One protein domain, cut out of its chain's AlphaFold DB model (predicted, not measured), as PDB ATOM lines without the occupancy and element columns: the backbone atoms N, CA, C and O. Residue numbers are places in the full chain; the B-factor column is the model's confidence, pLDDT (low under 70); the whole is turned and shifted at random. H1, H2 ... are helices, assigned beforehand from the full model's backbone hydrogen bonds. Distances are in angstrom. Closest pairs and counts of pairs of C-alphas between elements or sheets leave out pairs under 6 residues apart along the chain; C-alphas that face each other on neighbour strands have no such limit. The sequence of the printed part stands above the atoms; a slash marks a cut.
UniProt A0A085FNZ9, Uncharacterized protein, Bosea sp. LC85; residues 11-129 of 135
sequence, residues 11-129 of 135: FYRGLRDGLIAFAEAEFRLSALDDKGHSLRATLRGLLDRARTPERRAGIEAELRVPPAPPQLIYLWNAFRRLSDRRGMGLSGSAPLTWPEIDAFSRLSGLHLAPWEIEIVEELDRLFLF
ATOM      1  N   PHE A  11      29.475  -1.472 -33.566       75.88
ATOM      2  CA  PHE A  11      30.733  -2.210 -33.646       75.88
ATOM      3  C   PHE A  11      30.580  -3.737 -33.528       75.88
ATOM      4  O   PHE A  11      31.032  -4.458 -34.413       75.88
ATOM      5  N   TYR A  12      29.925  -4.248 -32.476       75.81
ATOM      6  CA  TYR A  12      29.771  -5.699 -32.272       75.81
ATOM      7  C   TYR A  12      28.849  -6.326 -33.312       75.81
ATOM      8  O   TYR A  12      29.096  -7.445 -33.753       75.81
ATOM      9  N   ARG A  13      27.840  -5.572 -33.762       80.50
ATOM     10  CA  ARG A  13      27.002  -5.971 -34.893       80.50
ATOM     11  C   ARG A  13      27.835  -6.119 -36.166       80.50
ATOM     12  O   ARG A  13      27.785  -7.169 -36.784       80.50
ATOM     13  N   GLY A  14      28.678  -5.136 -36.487       85.06
ATOM     14  CA  GLY A  14      29.567  -5.210 -37.649       85.06
ATOM     15  C   GLY A  14      30.567  -6.370 -37.583       85.06
ATOM     16  O   GLY A  14      30.831  -7.007 -38.599       85.06
ATOM     17  N   LEU A  15      31.094  -6.690 -36.393       88.38
ATOM     18  CA  LEU A  15      31.948  -7.868 -36.210       88.38
ATOM     19  C   LEU A  15      31.171  -9.174 -36.407       88.38
ATOM     20  O   LEU A  15      31.665 -10.069 -37.088       88.38
ATOM     21  N   ARG A  16      29.962  -9.291 -35.845       89.56
ATOM     22  CA  ARG A  16      29.090 -10.451 -36.072       89.56
ATOM     23  C   ARG A  16      28.805 -10.619 -37.562       89.56
ATOM     24  O   ARG A  16      29.103 -11.674 -38.105       89.56
ATOM     25  N   ASP A  17      28.317  -9.573 -38.222       90.12
ATOM     26  CA  ASP A  17      27.963  -9.602 -39.643       90.12
ATOM     27  C   ASP A  17      29.176  -9.988 -40.508       90.12
ATOM     28  O   ASP A  17      29.063 -10.804 -41.421       90.12
ATOM     29  N   GLY A  18      30.367  -9.477 -40.175       92.06
ATOM     30  CA  GLY A  18      31.613  -9.856 -40.846       92.06
ATOM     31  C   GLY A  18      31.984 -11.331 -40.660       92.06
ATOM     32  O   GLY A  18      32.447 -11.971 -41.605       92.06
ATOM     33  N   LEU A  19      31.765 -11.893 -39.468       93.94
ATOM     34  CA  LEU A  19      32.003 -13.315 -39.212       93.94
ATOM     35  C   LEU A  19      30.997 -14.199 -39.955       93.94
ATOM     36  O   LEU A  19      31.384 -15.226 -40.511       93.94
ATOM     37  N   ILE A  20      29.729 -13.789 -39.990       93.50
ATOM     38  CA  ILE A  20      28.674 -14.490 -40.722       93.50
ATOM     39  C   ILE A  20      28.965 -14.487 -42.226       93.50
ATOM     40  O   ILE A  20      28.979 -15.553 -42.834       93.50
ATOM     41  N   ALA A  21      29.327 -13.340 -42.810       92.19
ATOM     42  CA  ALA A  21      29.699 -13.253 -44.225       92.19
ATOM     43  C   ALA A  21      30.926 -14.119 -44.576       92.19
ATOM     44  O   ALA A  21      30.985 -14.732 -45.644       92.19
ATOM     45  N   PHE A  22      31.909 -14.199 -43.672       94.25
ATOM     46  CA  PHE A  22      33.031 -15.133 -43.801       94.25
ATOM     47  C   PHE A  22      32.556 -16.591 -43.803       94.25
ATOM     48  O   PHE A  22      32.931 -17.355 -44.696       94.25
ATOM     49  N   ALA A  23      31.713 -16.970 -42.840       93.81
ATOM     50  CA  ALA A  23      31.199 -18.328 -42.712       93.81
ATOM     51  C   ALA A  23      30.362 -18.745 -43.929       93.81
ATOM     52  O   ALA A  23      30.572 -19.829 -44.468       93.81
ATOM     53  N   GLU A  24      29.477 -17.876 -44.420       91.88
ATOM     54  CA  GLU A  24      28.683 -18.111 -45.631       91.88
ATOM     55  C   GLU A  24      29.567 -18.374 -46.854       91.88
ATOM     56  O   GLU A  24      29.348 -19.339 -47.590       91.88
ATOM     57  N   ALA A  25      30.593 -17.546 -47.068       90.75
ATOM     58  CA  ALA A  25      31.518 -17.722 -48.181       90.75
ATOM     59  C   ALA A  25      32.332 -19.024 -48.062       90.75
ATOM     60  O   ALA A  25      32.496 -19.730 -49.059       90.75
ATOM     61  N   GLU A  26      32.794 -19.380 -46.859       92.44
ATOM     62  CA  GLU A  26      33.488 -20.649 -46.605       92.44
ATOM     63  C   GLU A  26      32.577 -21.870 -46.809       92.44
ATOM     64  O   GLU A  26      32.979 -22.845 -47.455       92.44
ATOM     65  N   PHE A  27      31.338 -21.830 -46.312       91.19
ATOM     66  CA  PHE A  27      30.374 -22.920 -46.475       91.19
ATOM     67  C   PHE A  27      29.948 -23.090 -47.929       91.19
ATOM     68  O   PHE A  27      29.970 -24.206 -48.445       91.19
ATOM     69  N   ARG A  28      29.685 -21.995 -48.646       89.94
ATOM     70  CA  ARG A  28      29.406 -22.030 -50.089       89.94
ATOM     71  C   ARG A  28      30.544 -22.681 -50.874       89.94
ATOM     72  O   ARG A  28      30.301 -23.492 -51.759       89.94
ATOM     73  N   LEU A  29      31.794 -22.334 -50.565       89.38
ATOM     74  CA  LEU A  29      32.962 -22.898 -51.249       89.38
ATOM     75  C   LEU A  29      33.226 -24.366 -50.890       89.38
ATOM     76  O   LEU A  29      33.817 -25.089 -51.696       89.38
ATOM     77  N   SER A  30      32.821 -24.803 -49.699       87.44
ATOM     78  CA  SER A  30      32.967 -26.191 -49.246       87.44
ATOM     79  C   SER A  30      31.779 -27.088 -49.597       87.44
ATOM     80  O   SER A  30      31.932 -28.307 -49.538       87.44
ATOM     81  N   ALA A  31      30.649 -26.517 -50.024       85.88
ATOM     82  CA  ALA A  31      29.488 -27.260 -50.499       85.88
ATOM     83  C   ALA A  31      29.872 -28.213 -51.640       85.88
ATOM     84  O   ALA A  31      30.577 -27.824 -52.578       85.88
ATOM     85  N   LEU A  32      29.419 -29.461 -51.523       85.56
ATOM     86  CA  LEU A  32      29.667 -30.524 -52.491       85.56
ATOM     87  C   LEU A  32      28.572 -30.531 -53.560       85.56
ATOM     88  O   LEU A  32      27.401 -30.324 -53.248       85.56
ATOM     89  N   ASP A  33      28.962 -30.785 -54.805       81.44
ATOM     90  CA  ASP A  33      28.035 -31.087 -55.894       81.44
ATOM     91  C   ASP A  33      27.567 -32.557 -55.861       81.44
ATOM     92  O   ASP A  33      28.050 -33.370 -55.067       81.44
ATOM     93  N   ASP A  34      26.661 -32.927 -56.773       78.75
ATOM     94  CA  ASP A  34      26.154 -34.304 -56.923       78.75
ATOM     95  C   ASP A  34      27.257 -35.336 -57.237       78.75
ATOM     96  O   ASP A  34      27.042 -36.544 -57.138       78.75
ATOM     97  N   LYS A  35      28.450 -34.874 -57.634       80.62
ATOM     98  CA  LYS A  35      29.626 -35.698 -57.943       80.62
ATOM     99  C   LYS A  35      30.625 -35.750 -56.783       80.62
ATOM    100  O   LYS A  35      31.658 -36.407 -56.908       80.62
ATOM    101  N   GLY A  36      30.331 -35.091 -55.660       83.44
ATOM    102  CA  GLY A  36      31.181 -35.044 -54.473       83.44
ATOM    103  C   GLY A  36      32.360 -34.071 -54.569       83.44
ATOM    104  O   GLY A  36      33.266 -34.130 -53.734       83.44
ATOM    105  N   HIS A  37      32.390 -33.175 -55.557       84.81
ATOM    106  CA  HIS A  37      33.401 -32.126 -55.659       84.81
ATOM    107  C   HIS A  37      32.926 -30.853 -54.968       84.81
ATOM    108  O   HIS A  37      31.806 -30.395 -55.173       84.81
ATOM    109  N   SER A  38      33.801 -30.237 -54.170       89.50
ATOM    110  CA  SER A  38      33.495 -28.929 -53.598       89.50
ATOM    111  C   SER A  38      33.519 -27.842 -54.668       89.50
ATOM    112  O   SER A  38      34.339 -27.887 -55.594       89.50
ATOM    113  N   LEU A  39      32.685 -26.810 -54.510       87.75
ATOM    114  CA  LEU A  39      32.704 -25.642 -55.397       87.75
ATOM    115  C   LEU A  39      34.119 -25.052 -55.518       87.75
ATOM    116  O   LEU A  39      34.567 -24.711 -56.613       87.75
ATOM    117  N   ARG A  40      34.871 -25.008 -54.414       91.50
ATOM    118  CA  ARG A  40      36.277 -24.580 -54.395       91.50
ATOM    119  C   ARG A  40      37.163 -25.418 -55.317       91.50
ATOM    120  O   ARG A  40      37.982 -24.845 -56.035       91.50
ATOM    121  N   ALA A  41      37.028 -26.745 -55.298       91.31
ATOM    122  CA  ALA A  41      37.809 -27.630 -56.161       91.31
ATOM    123  C   ALA A  41      37.473 -27.393 -57.640       91.31
ATOM    124  O   ALA A  41      38.377 -27.250 -58.467       91.31
ATOM    125  N   THR A  42      36.183 -27.259 -57.955       90.19
ATOM    126  CA  THR A  42      35.703 -26.947 -59.305       90.19
ATOM    127  C   THR A  42      36.252 -25.611 -59.805       90.19
ATOM    128  O   THR A  42      36.841 -25.555 -60.889       90.19
ATOM    129  N   LEU A  43      36.142 -24.547 -59.002       91.19
ATOM    130  CA  LEU A  43      36.658 -23.217 -59.338       91.19
ATOM    131  C   LEU A  43      38.180 -23.215 -59.509       91.19
ATOM    132  O   LEU A  43      38.681 -22.635 -60.471       91.19
ATOM    133  N   ARG A  44      38.929 -23.916 -58.647       92.44
ATOM    134  CA  ARG A  44      40.388 -24.047 -58.796       92.44
ATOM    135  C   ARG A  44      40.749 -24.737 -60.114       92.44
ATOM    136  O   ARG A  44      41.563 -24.220 -60.870       92.44
ATOM    137  N   GLY A  45      40.075 -25.839 -60.441       91.44
ATOM    138  CA  GLY A  45      40.293 -26.526 -61.712       91.44
ATOM    139  C   GLY A  45      39.936 -25.661 -62.925       91.44
ATOM    140  O   GLY A  45      40.569 -25.773 -63.974       91.44
ATOM    141  N   LEU A  46      38.912 -24.805 -62.831       91.75
ATOM    142  CA  LEU A  46      38.594 -23.824 -63.878       91.75
ATOM    143  C   LEU A  46      39.673 -22.740 -63.994       91.75
ATOM    144  O   LEU A  46      40.030 -22.379 -65.115       91.75
ATOM    145  N   LEU A  47      40.215 -22.261 -62.871       93.38
ATOM    146  CA  LEU A  47      41.280 -21.258 -62.835       93.38
ATOM    147  C   LEU A  47      42.551 -21.759 -63.537       93.38
ATOM    148  O   LEU A  47      43.110 -21.047 -64.373       93.38
ATOM    149  N   ASP A  48      42.946 -23.007 -63.281       91.88
ATOM    150  CA  ASP A  48      44.125 -23.634 -63.903       91.88
ATOM    151  C   ASP A  48      43.985 -23.746 -65.434       91.88
ATOM    152  O   ASP A  48      44.949 -23.620 -66.201       91.88
ATOM    153  N   ARG A  49      42.751 -23.955 -65.906       92.44
ATOM    154  CA  ARG A  49      42.417 -24.059 -67.334       92.44
ATOM    155  C   ARG A  49      42.168 -22.701 -67.990       92.44
ATOM    156  O   ARG A  49      42.277 -22.604 -69.212       92.44
ATOM    157  N   ALA A  50      41.870 -21.655 -67.219       91.88
ATOM    158  CA  ALA A  50      41.571 -20.329 -67.745       91.88
ATOM    159  C   ALA A  50      42.798 -19.726 -68.450       91.88
ATOM    160  O   ALA A  50      43.884 -19.604 -67.874       91.88
ATOM    161  N   ARG A  51      42.614 -19.370 -69.728       89.12
ATOM    162  CA  ARG A  51      43.661 -18.826 -70.609       89.12
ATOM    163  C   ARG A  51      43.631 -17.305 -70.716       89.12
ATOM    164  O   ARG A  51      44.661 -16.717 -71.016       89.12
ATOM    165  N   THR A  52      42.483 -16.680 -70.463       93.12
ATOM    166  CA  THR A  52      42.328 -15.225 -70.537       93.12
ATOM    167  C   THR A  52      42.398 -14.589 -69.146       93.12
ATOM    168  O   THR A  52      41.926 -15.193 -68.172       93.12
ATOM    169  N   PRO A  53      42.983 -13.385 -69.025       90.19
ATOM    170  CA  PRO A  53      43.060 -12.677 -67.752       90.19
ATOM    171  C   PRO A  53      41.672 -12.319 -67.206       90.19
ATOM    172  O   PRO A  53      41.452 -12.429 -66.003       90.19
ATOM    173  N   GLU A  54      40.703 -12.006 -68.069       91.00
ATOM    174  CA  GLU A  54      39.328 -11.683 -67.665       91.00
ATOM    175  C   GLU A  54      38.642 -12.897 -67.028       91.00
ATOM    176  O   GLU A  54      37.993 -12.784 -65.987       91.00
ATOM    177  N   ARG A  55      38.820 -14.089 -67.619       88.56
ATOM    178  CA  ARG A  55      38.233 -15.320 -67.077       88.56
ATOM    179  C   ARG A  55      38.875 -15.701 -65.748       88.56
ATOM    180  O   ARG A  55      38.166 -16.150 -64.853       88.56
ATOM    181  N   ARG A  56      40.190 -15.509 -65.613       90.94
ATOM    182  CA  ARG A  56      40.908 -15.718 -64.347       90.94
ATOM    183  C   ARG A  56      40.400 -14.780 -63.260       90.94
ATOM    184  O   ARG A  56      40.018 -15.264 -62.202       90.94
ATOM    185  N   ALA A  57      40.303 -13.484 -63.550       90.62
ATOM    186  CA  ALA A  57      39.821 -12.482 -62.602       90.62
ATOM    187  C   ALA A  57      38.389 -12.771 -62.121       90.62
ATOM    188  O   ALA A  57      38.105 -12.641 -60.932       90.62
ATOM    189  N   GLY A  58      37.500 -13.222 -63.016       91.00
ATOM    190  CA  GLY A  58      36.146 -13.644 -62.638       91.00
ATOM    191  C   GLY A  58      36.143 -14.827 -61.662       91.00
ATOM    192  O   GLY A  58      35.490 -14.773 -60.624       91.00
ATOM    193  N   ILE A  59      36.940 -15.864 -61.940       90.62
ATOM    194  CA  ILE A  59      37.037 -17.050 -61.071       90.62
ATOM    195  C   ILE A  59      37.694 -16.706 -59.724       90.62
ATOM    196  O   ILE A  59      37.266 -17.192 -58.677       90.62
ATOM    197  N   GLU A  60      38.720 -15.855 -59.724       91.00
ATOM    198  CA  GLU A  60      39.360 -15.363 -58.499       91.00
ATOM    199  C   GLU A  60      38.395 -14.547 -57.635       91.00
ATOM    200  O   GLU A  60      38.425 -14.663 -56.409       91.00
ATOM    201  N   ALA A  61      37.508 -13.763 -58.254       90.25
ATOM    202  CA  ALA A  61      36.462 -13.043 -57.540       90.25
ATOM    203  C   ALA A  61      35.465 -14.003 -56.867       90.25
ATOM    204  O   ALA A  61      35.106 -13.781 -55.713       90.25
ATOM    205  N   GLU A  62      35.077 -15.099 -57.526       89.50
ATOM    206  CA  GLU A  62      34.190 -16.120 -56.940       89.50
ATOM    207  C   GLU A  62      34.847 -16.932 -55.808       89.50
ATOM    208  O   GLU A  62      34.172 -17.348 -54.854       89.50
ATOM    209  N   LEU A  63      36.166 -17.146 -55.905       90.38
ATOM    210  CA  LEU A  63      37.000 -17.786 -54.879       90.38
ATOM    211  C   LEU A  63      37.314 -16.868 -53.693       90.38
ATOM    212  O   LEU A  63      37.836 -17.348 -52.682       90.38
ATOM    213  N   ARG A  64      37.040 -15.564 -53.801       91.50
ATOM    214  CA  ARG A  64      37.335 -14.608 -52.738       91.50
ATOM    215  C   ARG A  64      36.416 -14.851 -51.545       91.50
ATOM    216  O   ARG A  64      35.195 -14.897 -51.664       91.50
ATOM    217  N   VAL A  65      37.038 -14.942 -50.378       90.88
ATOM    218  CA  VAL A  65      36.371 -15.037 -49.080       90.88
ATOM    219  C   VAL A  65      36.691 -13.752 -48.316       90.88
ATOM    220  O   VAL A  65      37.863 -13.357 -48.283       90.88
ATOM    221  N   PRO A  66      35.690 -13.048 -47.753       91.06
ATOM    222  CA  PRO A  66      35.956 -11.879 -46.924       91.06
ATOM    223  C   PRO A  66      36.760 -12.306 -45.687       91.06
ATOM    224  O   PRO A  66      36.550 -13.402 -45.184       91.06
ATOM    225  N   PRO A  67      37.701 -11.496 -45.182       90.12
ATOM    226  CA  PRO A  67      38.489 -11.890 -44.023       90.12
ATOM    227  C   PRO A  67      37.604 -12.024 -42.779       90.12
ATOM    228  O   PRO A  67      36.784 -11.152 -42.491       90.12
ATOM    229  N   ALA A  68      37.814 -13.093 -42.012       90.44
ATOM    230  CA  ALA A  68      37.179 -13.249 -40.713       90.44
ATOM    231  C   ALA A  68      37.648 -12.139 -39.750       90.44
ATOM    232  O   ALA A  68      38.853 -11.868 -39.678       90.44
ATOM    233  N   PRO A  69      36.744 -11.528 -38.965       92.88
ATOM    234  CA  PRO A  69      37.122 -10.550 -37.954       92.88
ATOM    235  C   PRO A  69      38.056 -11.181 -36.906       92.88
ATOM    236  O   PRO A  69      37.646 -12.128 -36.226       92.88
ATOM    237  N   PRO A  70      39.292 -10.672 -36.722       91.06
ATOM    238  CA  PRO A  70      40.263 -11.269 -35.799       91.06
ATOM    239  C   PRO A  70      39.751 -11.372 -34.361       91.06
ATOM    240  O   PRO A  70      40.124 -12.281 -33.629       91.06
ATOM    241  N   GLN A  71      38.872 -10.452 -33.966       91.00
ATOM    242  CA  GLN A  71      38.284 -10.398 -32.636       91.00
ATOM    243  C   GLN A  71      37.342 -11.565 -32.373       91.00
ATOM    244  O   GLN A  71      37.223 -11.932 -31.221       91.00
ATOM    245  N   LEU A  72      36.698 -12.146 -33.394       93.25
ATOM    246  CA  LEU A  72      35.712 -13.226 -33.238       93.25
ATOM    247  C   LEU A  72      36.163 -14.558 -33.855       93.25
ATOM    248  O   LEU A  72      35.413 -15.534 -33.849       93.25
ATOM    249  N   ILE A  73      37.400 -14.649 -34.355       93.81
ATOM    250  CA  ILE A  73      37.916 -15.877 -34.980       93.81
ATOM    251  C   ILE A  73      37.912 -17.081 -34.026       93.81
ATOM    252  O   ILE A  73      37.774 -18.226 -34.455       93.81
ATOM    253  N   TYR A  74      38.029 -16.848 -32.716       94.81
ATOM    254  CA  TYR A  74      37.951 -17.922 -31.728       94.81
ATOM    255  C   TYR A  74      36.562 -18.573 -31.688       94.81
ATOM    256  O   TYR A  74      36.494 -19.776 -31.452       94.81
ATOM    257  N   LEU A  75      35.483 -17.833 -31.985       95.44
ATOM    258  CA  LEU A  75      34.126 -18.385 -32.084       95.44
ATOM    259  C   LEU A  75      33.995 -19.309 -33.289       95.44
ATOM    260  O   LEU A  75      33.452 -20.401 -33.160       95.44
ATOM    261  N   TRP A  76      34.576 -18.929 -34.430       96.06
ATOM    262  CA  TRP A  76      34.674 -19.824 -35.585       96.06
ATOM    263  C   TRP A  76      35.438 -21.105 -35.245       96.06
ATOM    264  O   TRP A  76      34.977 -22.207 -35.537       96.06
ATOM    265  N   ASN A  77      36.588 -20.984 -34.581       95.31
ATOM    266  CA  ASN A  77      37.385 -22.144 -34.186       95.31
ATOM    267  C   ASN A  77      36.649 -23.034 -33.170       95.31
ATOM    268  O   ASN A  77      36.721 -24.261 -33.262       95.31
ATOM    269  N   ALA A  78      35.931 -22.436 -32.217       95.38
ATOM    270  CA  ALA A  78      35.084 -23.149 -31.268       95.38
ATOM    271  C   ALA A  78      33.965 -23.904 -31.993       95.38
ATOM    272  O   ALA A  78      33.834 -25.116 -31.814       95.38
ATOM    273  N   PHE A  79      33.243 -23.219 -32.885       95.69
ATOM    274  CA  PHE A  79      32.224 -23.815 -33.740       95.69
ATOM    275  C   PHE A  79      32.786 -24.982 -34.559       95.69
ATOM    276  O   PHE A  79      32.213 -26.062 -34.533       95.69
ATOM    277  N   ARG A  80      33.930 -24.824 -35.238       94.31
ATOM    278  CA  ARG A  80      34.560 -25.904 -36.020       94.31
ATOM    279  C   ARG A  80      34.870 -27.121 -35.149       94.31
ATOM    280  O   ARG A  80      34.527 -28.237 -35.517       94.31
ATOM    281  N   ARG A  81      35.446 -26.912 -33.959       93.69
ATOM    282  CA  ARG A  81      35.762 -28.004 -33.022       93.69
ATOM    283  C   ARG A  81      34.521 -28.737 -32.519       93.69
ATOM    284  O   ARG A  81      34.588 -29.956 -32.366       93.69
ATOM    285  N   LEU A  82      33.447 -28.004 -32.229       93.25
ATOM    286  CA  LEU A  82      32.140 -28.563 -31.880       93.25
ATOM    287  C   LEU A  82      31.558 -29.331 -33.070       93.25
ATOM    288  O   LEU A  82      31.176 -30.489 -32.942       93.25
ATOM    289  N   SER A  83      31.583 -28.709 -34.247       90.81
ATOM    290  CA  SER A  83      31.004 -29.240 -35.470       90.81
ATOM    291  C   SER A  83      31.662 -30.535 -35.928       90.81
ATOM    292  O   SER A  83      30.963 -31.450 -36.338       90.81
ATOM    293  N   ASP A  84      32.981 -30.658 -35.791       88.06
ATOM    294  CA  ASP A  84      33.715 -31.876 -36.147       88.06
ATOM    295  C   ASP A  84      33.437 -33.049 -35.176       88.06
ATOM    296  O   ASP A  84      33.819 -34.184 -35.453       88.06
ATOM    297  N   ARG A  85      32.815 -32.790 -34.014       86.19
ATOM    298  CA  ARG A  85      32.520 -33.789 -32.964       86.19
ATOM    299  C   ARG A  85      31.033 -34.080 -32.791       86.19
ATOM    300  O   ARG A  85      30.698 -34.975 -32.017       86.19
ATOM    301  N   ARG A  86      30.166 -33.319 -33.461       84.31
ATOM    302  CA  ARG A  86      28.717 -33.495 -33.375       84.31
ATOM    303  C   ARG A  86      28.327 -34.904 -33.816       84.31
ATOM    304  O   ARG A  86      28.971 -35.506 -34.679       84.31
ATOM    305  N   GLY A  87      27.228 -35.400 -33.267       77.12
ATOM    306  CA  GLY A  87      26.624 -36.635 -33.749       77.12
ATOM    307  C   GLY A  87      26.136 -36.515 -35.198       77.12
ATOM    308  O   GLY A  87      25.708 -35.451 -35.655       77.12
ATOM    309  N   MET A  88      26.153 -37.636 -35.917       74.25
ATOM    310  CA  MET A  88      25.395 -37.776 -37.159       74.25
ATOM    311  C   MET A  88      23.971 -38.232 -36.824       74.25
ATOM    312  O   MET A  88      23.780 -39.236 -36.138       74.25
ATOM    313  N   GLY A  89      22.977 -37.479 -37.287       67.69
ATOM    314  CA  GLY A  89      21.568 -37.859 -37.266       67.69
ATOM    315  C   GLY A  89      21.163 -38.666 -38.504       67.69
ATOM    316  O   GLY A  89      21.976 -38.959 -39.380       67.69
ATOM    317  N   LEU A  90      19.871 -38.999 -38.593       62.12
ATOM    318  CA  LEU A  90      19.305 -39.839 -39.661       62.12
ATOM    319  C   LEU A  90      19.442 -39.228 -41.073       62.12
ATOM    320  O   LEU A  90      19.448 -39.952 -42.062       62.12
ATOM    321  N   SER A  91      19.532 -37.901 -41.161       66.06
ATOM    322  CA  SER A  91      19.517 -37.109 -42.400       66.06
ATOM    323  C   SER A  91      20.745 -36.197 -42.547       66.06
ATOM    324  O   SER A  91      20.718 -35.243 -43.320       66.06
ATOM    325  N   GLY A  92      21.830 -36.489 -41.822       77.25
ATOM    326  CA  GLY A  92      23.072 -35.710 -41.848       77.25
ATOM    327  C   GLY A  92      23.489 -35.217 -40.465       77.25
ATOM    328  O   GLY A  92      23.099 -35.780 -39.446       77.25
ATOM    329  N   SER A  93      24.312 -34.174 -40.425       82.56
ATOM    330  CA  SER A  93      24.790 -33.547 -39.188       82.56
ATOM    331  C   SER A  93      23.638 -33.103 -38.278       82.56
ATOM    332  O   SER A  93      22.729 -32.410 -38.730       82.56
ATOM    333  N   ALA A  94      23.676 -33.471 -36.994       86.88
ATOM    334  CA  ALA A  94      22.699 -32.986 -36.017       86.88
ATOM    335  C   ALA A  94      23.005 -31.531 -35.598       86.88
ATOM    336  O   ALA A  94      24.182 -31.159 -35.575       86.88
ATOM    337  N   PRO A  95      21.998 -30.706 -35.251       89.56
ATOM    338  CA  PRO A  95      22.226 -29.388 -34.656       89.56
ATOM    339  C   PRO A  95      23.024 -29.484 -33.355       89.56
ATOM    340  O   PRO A  95      22.879 -30.461 -32.617       89.56
ATOM    341  N   LEU A  96      23.824 -28.459 -33.060       92.00
ATOM    342  CA  LEU A  96      24.514 -28.362 -31.776       92.00
ATOM    343  C   LEU A  96      23.502 -28.158 -30.650       92.00
ATOM    344  O   LEU A  96      22.588 -27.337 -30.734       92.00
ATOM    345  N   THR A  97      23.686 -28.905 -29.570       92.19
ATOM    346  CA  THR A  97      22.804 -28.879 -28.407       92.19
ATOM    347  C   THR A  97      23.422 -28.087 -27.256       92.19
ATOM    348  O   THR A  97      24.641 -28.018 -27.092       92.19
ATOM    349  N   TRP A  98      22.575 -27.524 -26.392       93.00
ATOM    350  CA  TRP A  98      23.020 -26.825 -25.181       93.00
ATOM    351  C   TRP A  98      23.969 -27.659 -24.302       93.00
ATOM    352  O   TRP A  98      24.995 -27.118 -23.886       93.00
ATOM    353  N   PRO A  99      23.713 -28.961 -24.050       93.94
ATOM    354  CA  PRO A  99      24.653 -29.805 -23.318       93.94
ATOM    355  C   PRO A  99      26.025 -29.941 -23.986       93.94
ATOM    356  O   PRO A  99      27.027 -30.005 -23.278       93.94
ATOM    357  N   GLU A 100      26.107 -29.968 -25.321       93.25
ATOM    358  CA  GLU A 100      27.389 -30.025 -26.039       93.25
ATOM    359  C   GLU A 100      28.172 -28.717 -25.898       93.25
ATOM    360  O   GLU A 100      29.374 -28.748 -25.630       93.25
ATOM    361  N   ILE A 101      27.495 -27.571 -26.019       93.81
ATOM    362  CA  ILE A 101      28.104 -26.242 -25.852       93.81
ATOM    363  C   ILE A 101      28.592 -26.051 -24.409       93.81
ATOM    364  O   ILE A 101      29.710 -25.582 -24.178       93.81
ATOM    365  N   ASP A 102      27.788 -26.461 -23.429       94.38
ATOM    366  CA  ASP A 102      28.125 -26.423 -22.005       94.38
ATOM    367  C   ASP A 102      29.297 -27.366 -21.670       94.38
ATOM    368  O   ASP A 102      30.281 -26.963 -21.041       94.38
ATOM    369  N   ALA A 103      29.267 -28.608 -22.165       94.31
ATOM    370  CA  ALA A 103      30.373 -29.551 -22.014       94.31
ATOM    371  C   ALA A 103      31.662 -29.030 -22.665       94.31
ATOM    372  O   ALA A 103      32.726 -29.091 -22.046       94.31
ATOM    373  N   PHE A 104      31.580 -28.472 -23.873       93.88
ATOM    374  CA  PHE A 104      32.722 -27.866 -24.550       93.88
ATOM    375  C   PHE A 104      33.289 -26.688 -23.763       93.88
ATOM    376  O   PHE A 104      34.507 -26.616 -23.586       93.88
ATOM    377  N   SER A 105      32.435 -25.804 -23.245       94.12
ATOM    378  CA  SER A 105      32.870 -24.647 -22.458       94.12
ATOM    379  C   SER A 105      33.634 -25.083 -21.203       94.12
ATOM    380  O   SER A 105      34.713 -24.564 -20.918       94.12
ATOM    381  N   ARG A 106      33.144 -26.118 -20.501       94.19
ATOM    382  CA  ARG A 106      33.832 -26.701 -19.334       94.19
ATOM    383  C   ARG A 106      35.153 -27.389 -19.684       94.19
ATOM    384  O   ARG A 106      36.138 -27.195 -18.983       94.19
ATOM    385  N   LEU A 107      35.175 -28.211 -20.735       94.50
ATOM    386  CA  LEU A 107      36.336 -29.044 -21.080       94.50
ATOM    387  C   LEU A 107      37.454 -28.261 -21.775       94.50
ATOM    388  O   LEU A 107      38.624 -28.614 -21.655       94.50
ATOM    389  N   SER A 108      37.104 -27.225 -22.536       92.75
ATOM    390  CA  SER A 108      38.076 -26.396 -23.254       92.75
ATOM    391  C   SER A 108      38.602 -25.223 -22.427       92.75
ATOM    392  O   SER A 108      39.601 -24.624 -22.822       92.75
ATOM    393  N   GLY A 109      37.929 -24.878 -21.324       93.06
ATOM    394  CA  GLY A 109      38.180 -23.657 -20.554       93.06
ATOM    395  C   GLY A 109      37.701 -22.374 -21.247       93.06
ATOM    396  O   GLY A 109      37.906 -21.284 -20.717       93.06
ATOM    397  N   LEU A 110      37.071 -22.478 -22.425       93.31
ATOM    398  CA  LEU A 110      36.488 -21.342 -23.131       93.31
ATOM    399  C   LEU A 110      35.075 -21.081 -22.602       93.31
ATOM    400  O   LEU A 110      34.113 -21.715 -23.029       93.31
ATOM    401  N   HIS A 111      34.949 -20.141 -21.671       91.75
ATOM    402  CA  HIS A 111      33.656 -19.737 -21.126       91.75
ATOM    403  C   HIS A 111      32.929 -18.795 -22.085       91.75
ATOM    404  O   HIS A 111      33.185 -17.592 -22.077       91.75
ATOM    405  N   LEU A 112      32.020 -19.352 -22.887       91.31
ATOM    406  CA  LEU A 112      31.213 -18.570 -23.814       91.31
ATOM    407  C   LEU A 112      30.166 -17.729 -23.067       91.31
ATOM    408  O   LEU A 112      29.383 -18.240 -22.262       91.31
ATOM    409  N   ALA A 113      30.138 -16.432 -23.349       91.06
ATOM    410  CA  ALA A 113      29.088 -15.516 -22.935       91.06
ATOM    411  C   ALA A 113      27.793 -15.772 -23.736       91.06
ATOM    412  O   ALA A 113      27.851 -16.279 -24.855       91.06
ATOM    413  N   PRO A 114      26.611 -15.362 -23.235       89.69
ATOM    414  CA  PRO A 114      25.340 -15.620 -23.920       89.69
ATOM    415  C   PRO A 114      25.299 -15.172 -25.392       89.69
ATOM    416  O   PRO A 114      24.871 -15.931 -26.249       89.69
ATOM    417  N   TRP A 115      25.829 -13.987 -25.710       87.50
ATOM    418  CA  TRP A 115      25.869 -13.475 -27.087       87.50
ATOM    419  C   TRP A 115      26.856 -14.234 -27.992       87.50
ATOM    420  O   TRP A 115      26.702 -14.247 -29.207       87.50
ATOM    421  N   GLU A 116      27.882 -14.864 -27.418       92.19
ATOM    422  CA  GLU A 116      28.822 -15.710 -28.159       92.19
ATOM    423  C   GLU A 116      28.180 -17.052 -28.498       92.19
ATOM    424  O   GLU A 116      28.391 -17.574 -29.591       92.19
ATOM    425  N   ILE A 117      27.362 -17.581 -27.579       93.62
ATOM    426  CA  ILE A 117      26.544 -18.772 -27.820       93.62
ATOM    427  C   ILE A 117      25.571 -18.501 -28.970       93.62
ATOM    428  O   ILE A 117      25.533 -19.293 -29.904       93.62
ATOM    429  N   GLU A 118      24.883 -17.353 -28.971       92.44
ATOM    430  CA  GLU A 118      23.994 -16.949 -30.075       92.44
ATOM    431  C   GLU A 118      24.721 -16.938 -31.436       92.44
ATOM    432  O   GLU A 118      24.177 -17.397 -32.440       92.44
ATOM    433  N   ILE A 119      25.974 -16.467 -31.481       93.88
ATOM    434  CA  ILE A 119      26.792 -16.495 -32.705       93.88
ATOM    435  C   ILE A 119      27.139 -17.933 -33.105       93.88
ATOM    436  O   ILE A 119      27.078 -18.269 -34.285       93.88
ATOM    437  N   VAL A 120      27.502 -18.799 -32.153       94.75
ATOM    438  CA  VAL A 120      27.789 -20.216 -32.437       94.75
ATOM    439  C   VAL A 120      26.546 -20.934 -32.971       94.75
ATOM    440  O   VAL A 120      26.662 -21.702 -33.925       94.75
ATOM    441  N   GLU A 121      25.365 -20.658 -32.418       93.62
ATOM    442  CA  GLU A 121      24.085 -21.186 -32.910       93.62
ATOM    443  C   GLU A 121      23.758 -20.683 -34.324       93.62
ATOM    444  O   GLU A 121      23.219 -21.420 -35.153       93.62
ATOM    445  N   GLU A 122      24.093 -19.432 -34.638       93.25
ATOM    446  CA  GLU A 122      23.910 -18.881 -35.979       93.25
ATOM    447  C   GLU A 122      24.857 -19.518 -37.003       93.25
ATOM    448  O   GLU A 122      24.414 -19.914 -38.083       93.25
ATOM    449  N   LEU A 123      26.132 -19.695 -36.642       94.62
ATOM    450  CA  LEU A 123      27.098 -20.456 -37.442       94.62
ATOM    451  C   LEU A 123      26.626 -21.898 -37.665       94.62
ATOM    452  O   LEU A 123      26.777 -22.430 -38.765       94.62
ATOM    453  N   ASP A 124      26.027 -22.513 -36.645       94.19
ATOM    454  CA  ASP A 124      25.468 -23.858 -36.732       94.19
ATOM    455  C   ASP A 124      24.316 -23.952 -37.727       94.19
ATOM    456  O   ASP A 124      24.303 -24.825 -38.597       94.19
ATOM    457  N   ARG A 125      23.383 -23.001 -37.660       92.06
ATOM    458  CA  ARG A 125      22.273 -22.920 -38.611       92.06
ATOM    459  C   ARG A 125      22.774 -22.747 -40.043       92.06
ATOM    460  O   ARG A 125      22.278 -23.432 -40.932       92.06
ATOM    461  N   LEU A 126      23.754 -21.872 -40.260       91.88
ATOM    462  CA  LEU A 126      24.358 -21.649 -41.578       91.88
ATOM    463  C   LEU A 126      25.089 -22.882 -42.105       91.88
ATOM    464  O   LEU A 126      25.077 -23.138 -43.303       91.88
ATOM    465  N   PHE A 127      25.716 -23.658 -41.226       90.50
ATOM    466  CA  PHE A 127      26.375 -24.900 -41.612       90.50
ATOM    467  C   PHE A 127      25.379 -25.987 -42.025       90.50
ATOM    468  O   PHE A 127      25.626 -26.709 -42.991       90.50
ATOM    469  N   LEU A 128      24.261 -26.112 -41.305       88.31
ATOM    470  CA  LEU A 128      23.211 -27.086 -41.618       88.31
ATOM    471  C   LEU A 128      22.396 -26.694 -42.854       88.31
ATOM    472  O   LEU A 128      21.955 -27.560 -43.607       88.31
ATOM    473  N   PHE A 129      22.212 -25.393 -43.065       85.88
ATOM    474  CA  PHE A 129      21.440 -24.829 -44.165       85.88
ATOM    475  C   PHE A 129      22.278 -23.781 -44.903       85.88
ATOM    476  O   PHE A 129      21.986 -22.584 -44.812       85.88
TER     477      PHE A 129
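AT A GLANCE: This is residues 11 to 129 of the 135 residues of an uncharacterized protein of Bosea sp. LC85 (UniProt A0A085FNZ9). The model is a flat, loosely joined set of helices in two lobes: the helical hairpin H2 and H3 at one end, and H4, H5 and H6 at the other, with the long helix H1 reaching between them. H1 is side by side with H6 and meets H2 with residues 28 to 30 alone; H4 crosses H6, and H5 makes the far end of that lobe. The printed part has 119 residues with six named helices, H1 to H6 in order, and no named strand: an all-helix class. The whole is loose, with a radius of gyration of the C-alphas of 16.9 A, and its C-alphas span 53 by 40 by 20 A.

IN THESE COORDINATES: H1, residues 11 to 30, begins at C-alpha 11 at (30.733, -2.210, -33.646) and is 28.7 A long from first to last C-alpha. H2, residues 39 to 49, measures 15.5 A, and H3, residues 53 to 63, measures 15.1 A. H4, residues 73 to 83, begins at C-alpha 73 at (37.916, -15.877, -34.980) and measures 15.1 A. H5, residues 98 to 108, measures 15.2 A. H6, residues 114 to 128, measures 21.2 A and ends at C-alpha 128 at (23.211, -27.086, -41.618).

HOW THE PARTS SIT: H1 and H6 touch at a shallow tilt of 22 degrees, the same way; their closest C-alphas, those of Phe 27 and Phe 127, are 6.6 A apart. H1 touches H2 with residues 28 to 30 alone, at a steep tilt of 67 degrees, with the C-alphas of Leu 29 and Arg 40 closest at 4.9 A. H2 and H3 form a helical hairpin, opposite ways at a shallow tilt of 15 degrees, closest at the C-alphas of Leu 47 and Arg 56, 5.8 A. H3 and H4 are apart. H4 touches H6 at a steep tilt of 56 degrees, closest at the C-alphas of Phe 79 and Val 120, 5.9 A. H4 and H5 only just touch, with 3 pairs of C-alphas within 8 A, the closest being those of Leu 82 and Phe 104, 7.4 A. Every O i to N i+4 pair is within hydrogen-bond range in H1, H2, H3, H4, H5 and H6.

THE WHOLE: The two C-alphas farthest apart, those of Thr 52 and Arg 106, are 53.2 A from each other. The link from H4 to H5 is long, residues 84 to 97, and in it residues 88 to 89 pair with residues 92 to 93, antiparallel. The printed part has no cut. The mean pLDDT of the printed part is 89.7, and residues 89 to 91 are under 70.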